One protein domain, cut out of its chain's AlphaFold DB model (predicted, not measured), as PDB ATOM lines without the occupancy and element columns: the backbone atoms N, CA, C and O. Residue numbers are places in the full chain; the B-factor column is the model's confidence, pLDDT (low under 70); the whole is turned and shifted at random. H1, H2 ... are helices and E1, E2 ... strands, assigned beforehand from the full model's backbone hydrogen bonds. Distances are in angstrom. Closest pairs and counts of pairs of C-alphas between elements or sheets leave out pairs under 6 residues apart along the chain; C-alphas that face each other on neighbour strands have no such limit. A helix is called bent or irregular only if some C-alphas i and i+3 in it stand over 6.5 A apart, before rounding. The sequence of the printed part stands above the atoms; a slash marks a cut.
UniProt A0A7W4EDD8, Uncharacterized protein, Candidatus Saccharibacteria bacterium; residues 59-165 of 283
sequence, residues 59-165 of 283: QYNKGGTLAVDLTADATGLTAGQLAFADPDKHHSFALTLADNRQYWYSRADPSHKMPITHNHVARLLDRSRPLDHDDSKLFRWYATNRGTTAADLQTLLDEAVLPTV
ATOM      1  N   GLN A  59     189.601 174.943 220.528       67.75
ATOM      2  CA  GLN A  59     189.100 174.473 219.243       67.75
ATOM      3  C   GLN A  59     190.242 174.447 218.209       67.75
ATOM      4  O   GLN A  59     191.107 175.323 218.184       67.75
ATOM      5  N   TYR A  60     190.206 173.453 217.317       53.66
ATOM      6  CA  TYR A  60     191.006 173.366 216.085       53.66
ATOM      7  C   TYR A  60     192.465 172.888 216.164       53.66
ATOM      8  O   TYR A  60     193.172 173.074 215.180       53.66
ATOM      9  N   ASN A  61     192.948 172.242 217.232       52.06
ATOM     10  CA  ASN A  61     194.329 171.704 217.284       52.06
ATOM     11  C   ASN A  61     195.433 172.747 216.967       52.06
ATOM     12  O   ASN A  61     196.550 172.390 216.598       52.06
ATOM     13  N   LYS A  62     195.136 174.051 217.112       60.34
ATOM     14  CA  LYS A  62     196.007 175.175 216.712       60.34
ATOM     15  C   LYS A  62     196.838 175.773 217.854       60.34
ATOM     16  O   LYS A  62     197.277 176.912 217.760       60.34
ATOM     17  N   GLY A  63     197.085 175.018 218.923       71.12
ATOM     18  CA  GLY A  63     198.037 175.429 219.963       71.12
ATOM     19  C   GLY A  63     197.497 176.416 221.001       71.12
ATOM     20  O   GLY A  63     198.266 177.210 221.539       71.12
ATOM     21  N   GLY A  64     196.197 176.375 221.304       86.00
ATOM     22  CA  GLY A  64     195.690 177.036 222.506       86.00
ATOM     23  C   GLY A  64     196.203 176.354 223.777       86.00
ATOM     24  O   GLY A  64     196.610 175.190 223.763       86.00
ATOM     25  N   THR A  65     196.230 177.089 224.885       89.19
ATOM     26  CA  THR A  65     196.754 176.586 226.164       89.19
ATOM     27  C   THR A  65     195.832 176.981 227.304       89.19
ATOM     28  O   THR A  65     195.512 178.160 227.462       89.19
ATOM     29  N   LEU A  66     195.427 176.001 228.110       91.31
ATOM     30  CA  LEU A  66     194.760 176.221 229.386       91.31
ATOM     31  C   LEU A  66     195.789 176.109 230.510       91.31
ATOM     32  O   LEU A  66     196.479 175.100 230.632       91.31
ATOM     33  N   ALA A  67     195.871 177.150 231.326       92.88
ATOM     34  CA  ALA A  67     196.603 177.182 232.576       92.88
ATOM     35  C   ALA A  67     195.606 177.153 233.738       92.88
ATOM     36  O   ALA A  67     194.684 177.972 233.805       92.88
ATOM     37  N   VAL A  68     195.816 176.211 234.641       93.00
ATOM     38  CA  VAL A  68     195.022 175.974 235.842       93.00
ATOM     39  C   VAL A  68     195.956 176.076 237.036       93.00
ATOM     40  O   VAL A  68     197.079 175.588 236.967       93.00
ATOM     41  N   ASP A  69     195.506 176.713 238.106       93.88
ATOM     42  CA  ASP A  69     196.173 176.735 239.407       93.88
ATOM     43  C   ASP A  69     195.085 176.807 240.476       93.88
ATOM     44  O   ASP A  69     194.480 177.858 240.679       93.88
ATOM     45  N   LEU A  70     194.749 175.667 241.071       91.75
ATOM     46  CA  LEU A  70     193.622 175.522 241.986       91.75
ATOM     47  C   LEU A  70     194.106 174.986 243.319       91.75
ATOM     48  O   LEU A  70     194.797 173.977 243.361       91.75
ATOM     49  N   THR A  71     193.726 175.657 244.402       91.19
ATOM     50  CA  THR A  71     194.041 175.247 245.772       91.19
ATOM     51  C   THR A  71     192.761 174.861 246.496       91.19
ATOM     52  O   THR A  71     191.776 175.597 246.428       91.19
ATOM     53  N   ALA A  72     192.763 173.712 247.164       89.19
ATOM     54  CA  ALA A  72     191.628 173.161 247.894       89.19
ATOM     55  C   ALA A  72     192.045 172.605 249.257       89.19
ATOM     56  O   ALA A  72     193.130 172.049 249.394       89.19
ATOM     57  N   ASP A  73     191.148 172.686 250.231       88.19
ATOM     58  CA  ASP A  73     191.242 172.018 251.531       88.19
ATOM     59  C   ASP A  73     190.033 171.080 251.732       88.19
ATOM     60  O   ASP A  73     189.240 170.848 250.812       88.19
ATOM     61  N   ALA A  74     189.853 170.549 252.946       83.69
ATOM     62  CA  ALA A  74     188.712 169.692 253.290       83.69
ATOM     63  C   ALA A  74     187.326 170.352 253.084       83.69
ATOM     64  O   ALA A  74     186.309 169.659 253.055       83.69
ATOM     65  N   THR A  75     187.265 171.681 252.946       82.50
ATOM     66  CA  THR A  75     186.040 172.459 252.701       82.50
ATOM     67  C   THR A  75     185.797 172.761 251.217       82.50
ATOM     68  O   THR A  75     184.745 173.303 250.871       82.50
ATOM     69  N   GLY A  76     186.733 172.397 250.332       81.50
ATOM     70  CA  GLY A  76     186.673 172.635 248.888       81.50
ATOM     71  C   GLY A  76     187.706 173.657 248.409       81.50
ATOM     72  O   GLY A  76     188.714 173.892 249.068       81.50
ATOM     73  N   LEU A  77     187.478 174.268 247.237       87.19
ATOM     74  CA  LEU A  77     188.408 175.255 246.671       87.19
ATOM     75  C   LEU A  77     188.542 176.489 247.574       87.19
ATOM     76  O   LEU A  77     187.555 177.163 247.877       87.19
ATOM     77  N   THR A  78     189.778 176.808 247.947       89.00
ATOM     78  CA  THR A  78     190.156 177.958 248.778       89.00
ATOM     79  C   THR A  78     190.706 179.110 247.944       89.00
ATOM     80  O   THR A  78     190.445 180.268 248.263       89.00
ATOM     81  N   ALA A  79     191.411 178.800 246.854       90.94
ATOM     82  CA  ALA A  79     191.944 179.763 245.899       90.94
ATOM     83  C   ALA A  79     191.967 179.164 244.488       90.94
ATOM     84  O   ALA A  79     191.998 177.947 244.307       90.94
ATOM     85  N   GLY A  80     191.971 180.018 243.465       91.56
ATOM     86  CA  GLY A  80     192.016 179.529 242.096       91.56
ATOM     87  C   GLY A  80     192.391 180.576 241.063       91.56
ATOM     88  O   GLY A  80     191.973 181.732 241.139       91.56
ATOM     89  N   GLN A  81     193.143 180.152 240.057       93.81
ATOM     90  CA  GLN A  81     193.399 180.876 238.825       93.81
ATOM     91  C   GLN A  81     193.128 179.959 237.639       93.81
ATOM     92  O   GLN A  81     193.512 178.792 237.615       93.81
ATOM     93  N   LEU A  82     192.466 180.518 236.634       93.75
ATOM     94  CA  LEU A  82     192.139 179.803 235.412       93.75
ATOM     95  C   LEU A  82     192.365 180.726 234.226       93.75
ATOM     96  O   LEU A  82     191.781 181.806 234.160       93.75
ATOM     97  N   ALA A  83     193.197 180.329 233.272       93.62
ATOM     98  CA  ALA A  83     193.458 181.137 232.095       93.62
ATOM     99  C   ALA A  83     193.515 180.287 230.837       93.62
ATOM    100  O   ALA A  83     194.227 179.295 230.784       93.62
ATOM    101  N   PHE A  84     192.805 180.718 229.808       91.81
ATOM    102  CA  PHE A  84     192.864 180.126 228.487       91.81
ATOM    103  C   PHE A  84     193.423 181.150 227.505       91.81
ATOM    104  O   PHE A  84     192.898 182.261 227.394       91.81
ATOM    105  N   ALA A  85     194.484 180.765 226.803       90.00
ATOM    106  CA  ALA A  85     195.067 181.523 225.711       90.00
ATOM    107  C   ALA A  85     194.658 180.886 224.379       90.00
ATOM    108  O   ALA A  85     195.128 179.809 224.015       90.00
ATOM    109  N   ASP A  86     193.776 181.581 223.671       85.00
ATOM    110  CA  ASP A  86     193.371 181.283 222.299       85.00
ATOM    111  C   ASP A  86     194.400 181.904 221.332       85.00
ATOM    112  O   ASP A  86     194.667 183.107 221.458       85.00
ATOM    113  N   PRO A  87     194.971 181.147 220.374       81.00
ATOM    114  CA  PRO A  87     195.916 181.673 219.385       81.00
ATOM    115  C   PRO A  87     195.384 182.896 218.628       81.00
ATOM    116  O   PRO A  87     196.128 183.850 218.399       81.00
ATOM    117  N   ASP A  88     194.084 182.905 218.322       77.62
ATOM    118  CA  ASP A  88     193.425 183.990 217.589       77.62
ATOM    119  C   ASP A  88     192.863 185.074 218.536       77.62
ATOM    120  O   ASP A  88     192.234 186.041 218.106       77.62
ATOM    121  N   LYS A  89     193.105 184.940 219.850       70.81
ATOM    122  CA  LYS A  89     192.705 185.842 220.951       70.81
ATOM    123  C   LYS A  89     191.204 186.090 221.111       70.81
ATOM    124  O   LYS A  89     190.808 186.798 222.036       70.81
ATOM    125  N   HIS A  90     190.354 185.506 220.275       71.56
ATOM    126  CA  HIS A  90     188.922 185.785 220.279       71.56
ATOM    127  C   HIS A  90     188.206 185.253 221.521       71.56
ATOM    128  O   HIS A  90     187.229 185.862 221.967       71.56
ATOM    129  N   HIS A  91     188.663 184.133 222.088       79.50
ATOM    130  CA  HIS A  91     188.007 183.481 223.229       79.50
ATOM    131  C   HIS A  91     188.918 183.310 224.446       79.50
ATOM    132  O   HIS A  91     188.614 182.524 225.341       79.50
ATOM    133  N   SER A  92     190.016 184.070 224.504       88.19
ATOM    134  CA  SER A  92     190.916 184.051 225.657       88.19
ATOM    135  C   SER A  92     190.238 184.607 226.907       88.19
ATOM    136  O   SER A  92     189.492 185.585 226.846       88.19
ATOM    137  N   PHE A  93     190.551 184.025 228.058       91.12
ATOM    138  CA  PHE A  93     190.103 184.526 229.352       91.12
ATOM    139  C   PHE A  93     191.167 184.289 230.416       91.12
ATOM    140  O   PHE A  93     192.013 183.409 230.295       91.12
ATOM    141  N   ALA A  94     191.123 185.086 231.476       93.50
ATOM    142  CA  ALA A  94     192.025 184.971 232.608       93.50
ATOM    143  C   ALA A  94     191.249 185.340 233.870       93.50
ATOM    144  O   ALA A  94     190.823 186.484 234.015       93.50
ATOM    145  N   LEU A  95     191.052 184.370 234.751       94.44
ATOM    146  CA  LEU A  95     190.140 184.426 235.880       94.44
ATOM    147  C   LEU A  95     190.871 184.142 237.190       94.44
ATOM    148  O   LEU A  95     191.809 183.343 237.224       94.44
ATOM    149  N   THR A  96     190.390 184.758 238.262       93.56
ATOM    150  CA  THR A  96     190.812 184.498 239.641       93.56
ATOM    151  C   THR A  96     189.580 184.281 240.508       93.56
ATOM    152  O   THR A  96     188.597 185.010 240.369       93.56
ATOM    153  N   LEU A  97     189.609 183.256 241.357       91.94
ATOM    154  CA  LEU A  97     188.544 182.952 242.306       91.94
ATOM    155  C   LEU A  97     188.490 184.055 243.368       91.94
ATOM    156  O   LEU A  97     189.522 184.469 243.890       91.94
ATOM    157  N   ALA A  98     187.291 184.538 243.666       90.06
ATOM    158  CA  ALA A  98     187.055 185.512 244.720       90.06
ATOM    159  C   ALA A  98     187.332 184.911 246.104       90.06
ATOM    160  O   ALA A  98     187.072 183.729 246.322       90.06
ATOM    161  N   ASP A  99     187.721 185.741 247.073       86.62
ATOM    162  CA  ASP A  99     187.978 185.307 248.457       86.62
ATOM    163  C   ASP A  99     186.752 184.652 249.118       86.62
ATOM    164  O   ASP A  99     186.877 183.755 249.948       86.62
ATOM    165  N   ASN A 100     185.543 185.067 248.721       87.25
ATOM    166  CA  ASN A 100     184.293 184.463 249.189       87.25
ATOM    167  C   ASN A 100     183.946 183.137 248.486       87.25
ATOM    168  O   ASN A 100     182.912 182.549 248.794       87.25
ATOM    169  N   ARG A 101     184.776 182.696 247.530       87.38
ATOM    170  CA  ARG A 101     184.697 181.434 246.779       87.38
ATOM    171  C   ARG A 101     183.445 181.258 245.914       87.38
ATOM    172  O   ARG A 101     183.271 180.204 245.320       87.38
ATOM    173  N   GLN A 102     182.582 182.271 245.808       86.38
ATOM    174  CA  GLN A 102     181.300 182.183 245.087       86.38
ATOM    175  C   GLN A 102     181.393 182.618 243.621       86.38
ATOM    176  O   GLN A 102     180.557 182.248 242.792       86.38
ATOM    177  N   TYR A 103     182.389 183.438 243.295       89.94
ATOM    178  CA  TYR A 103     182.528 184.052 241.980       89.94
ATOM    179  C   TYR A 103     183.978 184.057 241.527       89.94
ATOM    180  O   TYR A 103     184.905 183.887 242.312       89.94
ATOM    181  N   TRP A 104     184.152 184.299 240.241       93.00
ATOM    182  CA  TRP A 104     185.427 184.545 239.602       93.00
ATOM    183  C   TRP A 104     185.459 185.975 239.078       93.00
ATOM    184  O   TRP A 104     184.429 186.530 238.692       93.00
ATOM    185  N   TYR A 105     186.647 186.550 239.001       92.38
ATOM    186  CA  TYR A 105     186.863 187.862 238.415       92.38
ATOM    187  C   TYR A 105     187.857 187.784 237.273       92.38
ATOM    188  O   TYR A 105     188.817 187.016 237.319       92.38
ATOM    189  N   SER A 106     187.630 188.597 236.245       89.81
ATOM    190  CA  SER A 106     188.590 188.750 235.160       89.81
ATOM    191  C   SER A 106     189.827 189.489 235.657       89.81
ATOM    192  O   SER A 106     189.721 190.608 236.147       89.81
ATOM    193  N   ARG A 107     191.017 188.922 235.441       85.94
ATOM    194  CA  ARG A 107     192.292 189.601 235.731       85.94
ATOM    195  C   ARG A 107     192.526 190.832 234.853       85.94
ATOM    196  O   ARG A 107     193.336 191.684 235.199       85.94
ATOM    197  N   ALA A 108     191.822 190.932 233.724       81.88
ATOM    198  CA  ALA A 108     191.839 192.120 232.876       81.88
ATOM    199  C   ALA A 108     190.923 193.243 233.399       81.88
ATOM    200  O   ALA A 108     191.039 194.376 232.936       81.88
ATOM    201  N   ASP A 109     190.029 192.948 234.353       77.81
ATOM    202  CA  ASP A 109     189.201 193.940 235.042       77.81
ATOM    203  C   ASP A 109     189.643 194.075 236.511       77.81
ATOM    204  O   ASP A 109     189.066 193.442 237.400       77.81
ATOM    205  N   PRO A 110     190.631 194.937 236.808       67.94
ATOM    206  CA  PRO A 110     191.110 195.144 238.175       67.94
ATOM    207  C   PRO A 110     190.054 195.777 239.092       67.94
ATOM    208  O   PRO A 110     190.239 195.815 240.307       67.94
ATOM    209  N   SER A 111     188.940 196.278 238.543       71.94
ATOM    210  CA  SER A 111     187.837 196.795 239.347       71.94
ATOM    211  C   SER A 111     186.902 195.700 239.867       71.94
ATOM    212  O   SER A 111     186.043 196.003 240.693       71.94
ATOM    213  N   HIS A 112     187.089 194.445 239.424       71.94
ATOM    214  CA  HIS A 112     186.319 193.269 239.843       71.94
ATOM    215  C   HIS A 112     184.796 193.477 239.719       71.94
ATOM    216  O   HIS A 112     184.005 192.894 240.459       71.94
ATOM    217  N   LYS A 113     184.355 194.340 238.793       72.75
ATOM    218  CA  LYS A 113     182.959 194.802 238.740       72.75
ATOM    219  C   LYS A 113     182.013 193.757 238.174       72.75
ATOM    220  O   LYS A 113     180.812 193.829 238.422       72.75
ATOM    221  N   MET A 114     182.540 192.808 237.406       80.69
ATOM    222  CA  MET A 114     181.741 191.791 236.739       80.69
ATOM    223  C   MET A 114     182.032 190.405 237.332       80.69
ATOM    224  O   MET A 114     182.969 189.739 236.889       80.69
ATOM    225  N   PRO A 115     181.256 189.959 238.340       88.06
ATOM    226  CA  PRO A 115     181.405 188.625 238.904       88.06
ATOM    227  C   PRO A 115     180.972 187.563 237.887       88.06
ATOM    228  O   PRO A 115     179.907 187.645 237.270       88.06
ATOM    229  N   ILE A 116     181.798 186.535 237.736       91.25
ATOM    230  CA  ILE A 116     181.583 185.404 236.837       91.25
ATOM    231  C   ILE A 116     181.253 184.185 237.699       91.25
ATOM    232  O   ILE A 116     182.078 183.698 238.464       91.25
ATOM    233  N   THR A 117     180.022 183.688 237.603       91.81
ATOM    234  CA  THR A 117     179.586 182.476 238.329       91.81
ATOM    235  C   THR A 117     180.338 181.229 237.860       91.81
ATOM    236  O   THR A 117     180.790 181.181 236.714       91.81
ATOM    237  N   HIS A 118     180.381 180.181 238.683       91.50
ATOM    238  CA  HIS A 118     180.990 178.902 238.306       91.50
ATOM    239  C   HIS A 118     180.386 178.304 237.021       91.50
ATOM    240  O   HIS A 118     181.115 177.931 236.107       91.50
ATOM    241  N   ASN A 119     179.060 178.347 236.862       91.81
ATOM    242  CA  ASN A 119     178.382 177.976 235.613       91.81
ATOM    243  C   ASN A 119     178.909 178.716 234.385       91.81
ATOM    244  O   ASN A 119     178.994 178.156 233.293       91.81
ATOM    245  N   HIS A 120     179.205 180.004 234.542       91.75
ATOM    246  CA  HIS A 120     179.711 180.812 233.445       91.75
ATOM    247  C   HIS A 120     181.141 180.389 233.088       91.75
ATOM    248  O   HIS A 120     181.457 180.304 231.905       91.75
ATOM    249  N   VAL A 121     181.968 180.028 234.072       92.00
ATOM    250  CA  VAL A 121     183.286 179.425 233.814       92.00
ATOM    251  C   VAL A 121     183.151 178.119 233.028       92.00
ATOM    252  O   VAL A 121     183.810 177.963 232.002       92.00
ATOM    253  N   ALA A 122     182.229 177.233 233.416       91.38
ATOM    254  CA  ALA A 122     181.958 176.004 232.668       91.38
ATOM    255  C   ALA A 122     181.514 176.281 231.217       91.38
ATOM    256  O   ALA A 122     181.927 175.573 230.304       91.38
ATOM    257  N   ARG A 123     180.739 177.351 230.968       89.94
ATOM    258  CA  ARG A 123     180.372 177.791 229.603       89.94
ATOM    259  C   ARG A 123     181.558 178.303 228.796       89.94
ATOM    260  O   ARG A 123     181.614 178.060 227.594       89.94
ATOM    261  N   LEU A 124     182.475 179.037 229.427       90.75
ATOM    262  CA  LEU A 124     183.700 179.493 228.769       90.75
ATOM    263  C   LEU A 124     184.558 178.294 228.358       90.75
ATOM    264  O   LEU A 124     185.029 178.247 227.227       90.75
ATOM    265  N   LEU A 125     184.684 177.298 229.238       89.12
ATOM    266  CA  LEU A 125     185.376 176.048 228.929       89.12
ATOM    267  C   LEU A 125     184.661 175.248 227.824       89.12
ATOM    268  O   LEU A 125     185.326 174.831 226.882       89.12
ATOM    269  N   ASP A 126     183.328 175.110 227.866       87.69
ATOM    270  CA  ASP A 126     182.549 174.424 226.815       87.69
ATOM    271  C   ASP A 126     182.728 175.082 225.443       87.69
ATOM    272  O   ASP A 126     182.836 174.409 224.420       87.69
ATOM    273  N   ARG A 127     182.774 176.418 225.404       85.50
ATOM    274  CA  ARG A 127     182.991 177.162 224.161       85.50
ATOM    275  C   ARG A 127     184.396 176.941 223.609       85.50
ATOM    276  O   ARG A 127     184.561 176.901 222.393       85.50
ATOM    277  N   SER A 128     185.386 176.832 224.485       83.69
ATOM    278  CA  SER A 128     186.795 176.752 224.108       83.69
ATOM    279  C   SER A 128     187.312 175.324 223.939       83.69
ATOM    280  O   SER A 128     188.425 175.157 223.457       83.69
ATOM    281  N   ARG A 129     186.553 174.288 224.307       80.38
ATOM    282  CA  ARG A 129     187.033 172.899 224.257       80.38
ATOM    283  C   ARG A 129     187.283 172.389 222.823       80.38
ATOM    284  O   ARG A 129     186.627 172.856 221.887       80.38
ATOM    285  N   PRO A 130     188.157 171.383 222.647       75.62
ATOM    286  CA  PRO A 130     188.301 170.658 221.383       75.62
ATOM    287  C   PRO A 130     186.977 170.016 220.911       75.62
ATOM    288  O   PRO A 130     186.169 169.551 221.719       75.62
ATOM    289  N   LEU A 131     186.720 170.023 219.596       72.19
ATOM    290  CA  LEU A 131     185.459 169.542 218.993       72.19
ATOM    291  C   LEU A 131     185.421 168.023 218.761       72.19
ATOM    292  O   LEU A 131     184.356 167.479 218.486       72.19
ATOM    293  N   ASP A 132     186.571 167.367 218.838       65.81
ATOM    294  CA  ASP A 132     186.791 165.944 218.585       65.81
ATOM    295  C   ASP A 132     186.455 165.039 219.781       65.81
ATOM    296  O   ASP A 132     186.424 163.821 219.620       65.81
ATOM    297  N   HIS A 133     186.120 165.618 220.942       61.44
ATOM    298  CA  HIS A 133     185.747 164.878 222.152       61.44
ATOM    299  C   HIS A 133     184.250 164.974 222.486       61.44
ATOM    300  O   HIS A 133     183.641 166.054 222.475       61.44
ATOM    301  N   ASP A 134     183.656 163.820 222.816       62.59
ATOM    302  CA  ASP A 134     182.216 163.627 223.079       62.59
ATOM    303  C   ASP A 134     181.789 164.102 224.494       62.59
ATOM    304  O   ASP A 134     180.599 164.175 224.823       62.59
ATOM    305  N   ASP A 135     182.752 164.560 225.307       64.19
ATOM    306  CA  ASP A 135     182.595 165.036 226.697       64.19
ATOM    307  C   ASP A 135     181.822 166.358 226.836       64.19
ATOM    308  O   ASP A 135     181.650 166.907 227.927       64.19
ATOM    309  N   SER A 136     181.251 166.846 225.730       68.81
ATOM    310  CA  SER A 136     180.337 167.993 225.674       68.81
ATOM    311  C   SER A 136     179.215 167.945 226.715       68.81
ATOM    312  O   SER A 136     178.689 168.984 227.113       68.81
ATOM    313  N   LYS A 137     178.828 166.747 227.165       82.44
ATOM    314  CA  LYS A 137     177.750 166.552 228.136       82.44
ATOM    315  C   LYS A 137     178.120 167.064 229.527       82.44
ATOM    316  O   LYS A 137     177.282 167.728 230.132       82.44
ATOM    317  N   LEU A 138     179.345 166.819 230.002       84.88
ATOM    318  CA  LEU A 138     179.805 167.277 231.321       84.88
ATOM    319  C   LEU A 138     179.896 168.803 231.359       84.88
ATOM    320  O   LEU A 138     179.276 169.441 232.209       84.88
ATOM    321  N   PHE A 139     180.557 169.399 230.363       84.88
ATOM    322  CA  PHE A 139     180.629 170.854 230.221       84.88
ATOM    323  C   PHE A 139     179.238 171.501 230.197       84.88
ATOM    324  O   PHE A 139     178.969 172.437 230.953       84.88
ATOM    325  N   ARG A 140     178.315 170.972 229.380       85.00
ATOM    326  CA  ARG A 140     176.933 171.475 229.289       85.00
ATOM    327  C   ARG A 140     176.144 171.299 230.582       85.00
ATOM    328  O   ARG A 140     175.332 172.168 230.913       85.00
ATOM    329  N   TRP A 141     176.363 170.207 231.312       88.12
ATOM    330  CA  TRP A 141     175.711 169.966 232.596       88.12
ATOM    331  C   TRP A 141     176.112 171.041 233.609       88.12
ATOM    332  O   TRP A 141     175.251 171.788 234.077       88.12
ATOM    333  N   TYR A 142     177.413 171.242 233.839       88.38
ATOM    334  CA  TYR A 142     177.901 172.282 234.756       88.38
ATOM    335  C   TYR A 142     177.595 173.707 234.266       88.38
ATOM    336  O   TYR A 142     177.361 174.617 235.066       88.38
ATOM    337  N   ALA A 143     177.511 173.925 232.952       86.81
ATOM    338  CA  ALA A 143     177.097 175.198 232.365       86.81
ATOM    339  C   ALA A 143     175.630 175.574 232.656       86.81
ATOM    340  O   ALA A 143     175.264 176.756 232.581       86.81
ATOM    341  N   THR A 144     174.769 174.600 232.956       86.12
ATOM    342  CA  THR A 144     173.314 174.798 233.090       86.12
ATOM    343  C   THR A 144     172.778 174.500 234.489       86.12
ATOM    344  O   THR A 144     171.750 175.068 234.863       86.12
ATOM    345  N   ASN A 145     173.483 173.696 235.289       85.19
ATOM    346  CA  ASN A 145     173.061 173.327 236.635       85.19
ATOM    347  C   ASN A 145     173.186 174.500 237.622       85.19
ATOM    348  O   ASN A 145     174.287 174.906 237.966       85.19
ATOM    349  N   ARG A 146     172.069 175.036 238.131       69.00
ATOM    350  CA  ARG A 146     172.047 176.235 239.000       69.00
ATOM    351  C   ARG A 146     172.786 176.093 240.344       69.00
ATOM    352  O   ARG A 146     172.852 177.074 241.075       69.00
ATOM    353  N   GLY A 147     173.314 174.912 240.658       78.81
ATOM    354  CA  GLY A 147     174.108 174.635 241.851       78.81
ATOM    355  C   GLY A 147     175.589 174.363 241.602       78.81
ATOM    356  O   GLY A 147     176.227 173.909 242.539       78.81
ATOM    357  N   THR A 148     176.134 174.596 240.396       81.38
ATOM    358  CA  THR A 148     177.567 174.368 240.131       81.38
ATOM    359  C   THR A 148     178.411 175.146 241.134       81.38
ATOM    360  O   THR A 148     178.352 176.375 241.197       81.38
ATOM    361  N   THR A 149     179.191 174.411 241.908       84.25
ATOM    362  CA  THR A 149     180.095 174.891 242.944       84.25
ATOM    363  C   THR A 149     181.517 175.043 242.406       84.25
ATOM    364  O   THR A 149     181.823 174.742 241.250       84.25
ATOM    365  N   ALA A 150     182.418 175.529 243.250       79.44
ATOM    366  CA  ALA A 150     183.835 175.559 242.937       79.44
ATOM    367  C   ALA A 150     184.401 174.120 242.810       79.44
ATOM    368  O   ALA A 150     185.141 173.835 241.872       79.44
ATOM    369  N   ALA A 151     183.986 173.193 243.681       80.19
ATOM    370  CA  ALA A 151     184.400 171.785 243.619       80.19
ATOM    371  C   ALA A 151     183.967 171.108 242.307       80.19
ATOM    372  O   ALA A 151     184.752 170.409 241.679       80.19
ATOM    373  N   ASP A 152     182.762 171.413 241.834       85.56
ATOM    374  CA  ASP A 152     182.253 170.944 240.543       85.56
ATOM    375  C   ASP A 152     183.133 171.379 239.353       85.56
ATOM    376  O   ASP A 152     183.279 170.646 238.373       85.56
ATOM    377  N   LEU A 153     183.756 172.563 239.425       85.69
ATOM    378  CA  LEU A 153     184.715 173.010 238.409       85.69
ATOM    379  C   LEU A 153     186.028 172.231 238.466       85.69
ATOM    380  O   LEU A 153     186.595 171.961 237.410       85.69
ATOM    381  N   GLN A 154     186.498 171.865 239.661       83.00
ATOM    382  CA  GLN A 154     187.655 170.982 239.810       83.00
ATOM    383  C   GLN A 154     187.361 169.625 239.159       83.00
ATOM    384  O   GLN A 154     188.120 169.190 238.297       83.00
ATOM    385  N   THR A 155     186.206 169.025 239.463       84.31
ATOM    386  CA  THR A 155     185.754 167.777 238.832       84.31
ATOM    387  C   THR A 155     185.674 167.906 237.312       84.31
ATOM    388  O   THR A 155     186.167 167.040 236.598       84.31
ATOM    389  N   LEU A 156     185.121 169.004 236.789       87.56
ATOM    390  CA  LEU A 156     185.069 169.239 235.343       87.56
ATOM    391  C   LEU A 156     186.466 169.284 234.699       87.56
ATOM    392  O   LEU A 156     186.660 168.751 233.607       87.56
ATOM    393  N   LEU A 157     187.434 169.935 235.344       87.75
ATOM    394  CA  LEU A 157     188.807 170.022 234.844       87.75
ATOM    395  C   LEU A 157     189.510 168.657 234.885       87.75
ATOM    396  O   LEU A 157     190.157 168.270 233.908       87.75
ATOM    397  N   ASP A 158     189.323 167.909 235.969       83.12
ATOM    398  CA  ASP A 158     189.953 166.606 236.170       83.12
ATOM    399  C   ASP A 158     189.352 165.507 235.284       83.12
ATOM    400  O   ASP A 158     190.088 164.659 234.781       83.12
ATOM    401  N   GLU A 159     188.037 165.527 235.052       84.88
ATOM    402  CA  GLU A 159     187.335 164.473 234.309       84.88
ATOM    403  C   GLU A 159     187.160 164.776 232.819       84.88
ATOM    404  O   GLU A 159     187.103 163.846 232.020       84.88
ATOM    405  N   ALA A 160     187.067 166.050 232.423       81.69
ATOM    406  CA  ALA A 160     186.733 166.413 231.042       81.69
ATOM    407  C   ALA A 160     187.829 167.197 230.314       81.69
ATOM    408  O   ALA A 160     187.802 167.275 229.087       81.69
ATOM    409  N   VAL A 161     188.787 167.802 231.027       80.88
ATOM    410  CA  VAL A 161     189.924 168.482 230.387       80.88
ATOM    411  C   VAL A 161     191.145 167.577 230.377       80.88
ATOM    412  O   VAL A 161     191.593 167.199 229.298       80.88
ATOM    413  N   LEU A 162     191.673 167.197 231.542       78.88
ATOM    414  CA  LEU A 162     192.926 166.437 231.630       78.88
ATOM    415  C   LEU A 162     192.952 165.137 230.799       78.88
ATOM    416  O   LEU A 162     193.963 164.915 230.132       78.88
ATOM    417  N   PRO A 163     191.888 164.308 230.751       78.06
ATOM    418  CA  PRO A 163     191.921 163.045 230.005       78.06
ATOM    419  C   PRO A 163     191.952 163.220 228.483       78.06
ATOM    420  O   PRO A 163     192.372 162.316 227.765       78.06
ATOM    421  N   THR A 164     191.516 164.379 227.982       73.94
ATOM    422  CA  THR A 164     191.440 164.664 226.537       73.94
ATOM    423  C   THR A 164     192.773 165.102 225.931       73.94
ATOM    424  O   THR A 164     192.915 165.171 224.708       73.94
ATOM    425  N   VAL A 165     193.754 165.402 226.781       77.44
ATOM    426  CA  VAL A 165     195.053 165.949 226.397       77.44
ATOM    427  C   VAL A 165     196.091 164.837 226.421       77.44
ATOM    428  O   VAL A 165     196.061 163.975 227.297       77.44
TER     429      VAL A 165
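Overview. This is residues 59 to 165 of the 283 residues of an uncharacterized protein of Candidatus Saccharibacteria bacterium (UniProt A0A7W4EDD8). A twisted sheet of four strands, E1 to E4, is covered on one face by the helices H1 and H3, and its other face is bare. H2 packs on H1 and H3, away from the sheet, and the three helix centres make a triangle. The printed part has 107 residues, with four named strands followed by three named helices; the sheet's order is E1 - E2 - E3 - E4, all antiparallel, and the class is mixed. The whole is compact, with a radius of gyration of the C-alphas of 13.3 A, and spans 36 by 28 by 22 A.

Arrangement. E1, residues 65 to 73, and E2, residues 76 to 85, form a hairpin, with N 67 and O 83 at 2.8 A. E2 bends by 69 degrees at residue 79. E3, residues 93 to 97, is the next antiparallel neighbour, with N 95 and O 82 at 2.7 A. E4, residues 103 to 106, follows at 139 degrees to E3, with N 105 and O 96 at 2.8 A. The four form a meander, each strand the antiparallel neighbour of the one before. Residues 103 to 104 of E4 also pair, antiparallel, with residues 116 to 117. H1, residues 118 to 128, is on the sheet at a height of 9.5 A and runs along the strands, at 23 degrees to E3 on the local plane. H2, residues 136 to 144, touches H1, the closest C-alphas being those of Asn 119 and Ala 143, 4.5 A apart; they run opposite ways at a shallow tilt of 34 degrees, only just short of steep. H3, residues 150 to 164, is on the same face of the sheet as H1; its closest C-alphas to E2 are those of Ala 151 and Gly 76, 5.8 A apart. H3 touches H1 with residues 150 to 156 alone, the closest C-alphas being those of Ala 150 and His 118, 6.4 A apart. H3 touches H2, the closest C-alphas being those of Leu 156 and Leu 138, 6.9 A apart. In H1 and H2 every O i to N i+4 pair is within hydrogen-bond range, in H3 8 of 11.

Along the chain. E1 begins at C-alpha 65, (196.754, 176.586, 226.164), and is 26.4 A long; E2 is 26.2 A, E3 13.1 A and E4 10.3 A. H1 begins at C-alpha 118, (180.990, 178.902, 238.306), and is 15.5 A long; H2 is 12.3 A. H3 is 21.1 A long, ends at C-alpha 164, (191.440, 164.664, 226.537), and is irregular, but only just: C-alphas 159 and 162 are 6.50 A apart.

Size, cuts and confidence. The C-alphas of Ala 74 and Asp 88, the two farthest apart, are 38.7 A apart. The printed part has no cut, and the link from E4 to H1 is long, with 11 residues. The mean pLDDT of the printed part is 83.3; residues 59 to 62, 110, 132 to 136 and 146 are under 70.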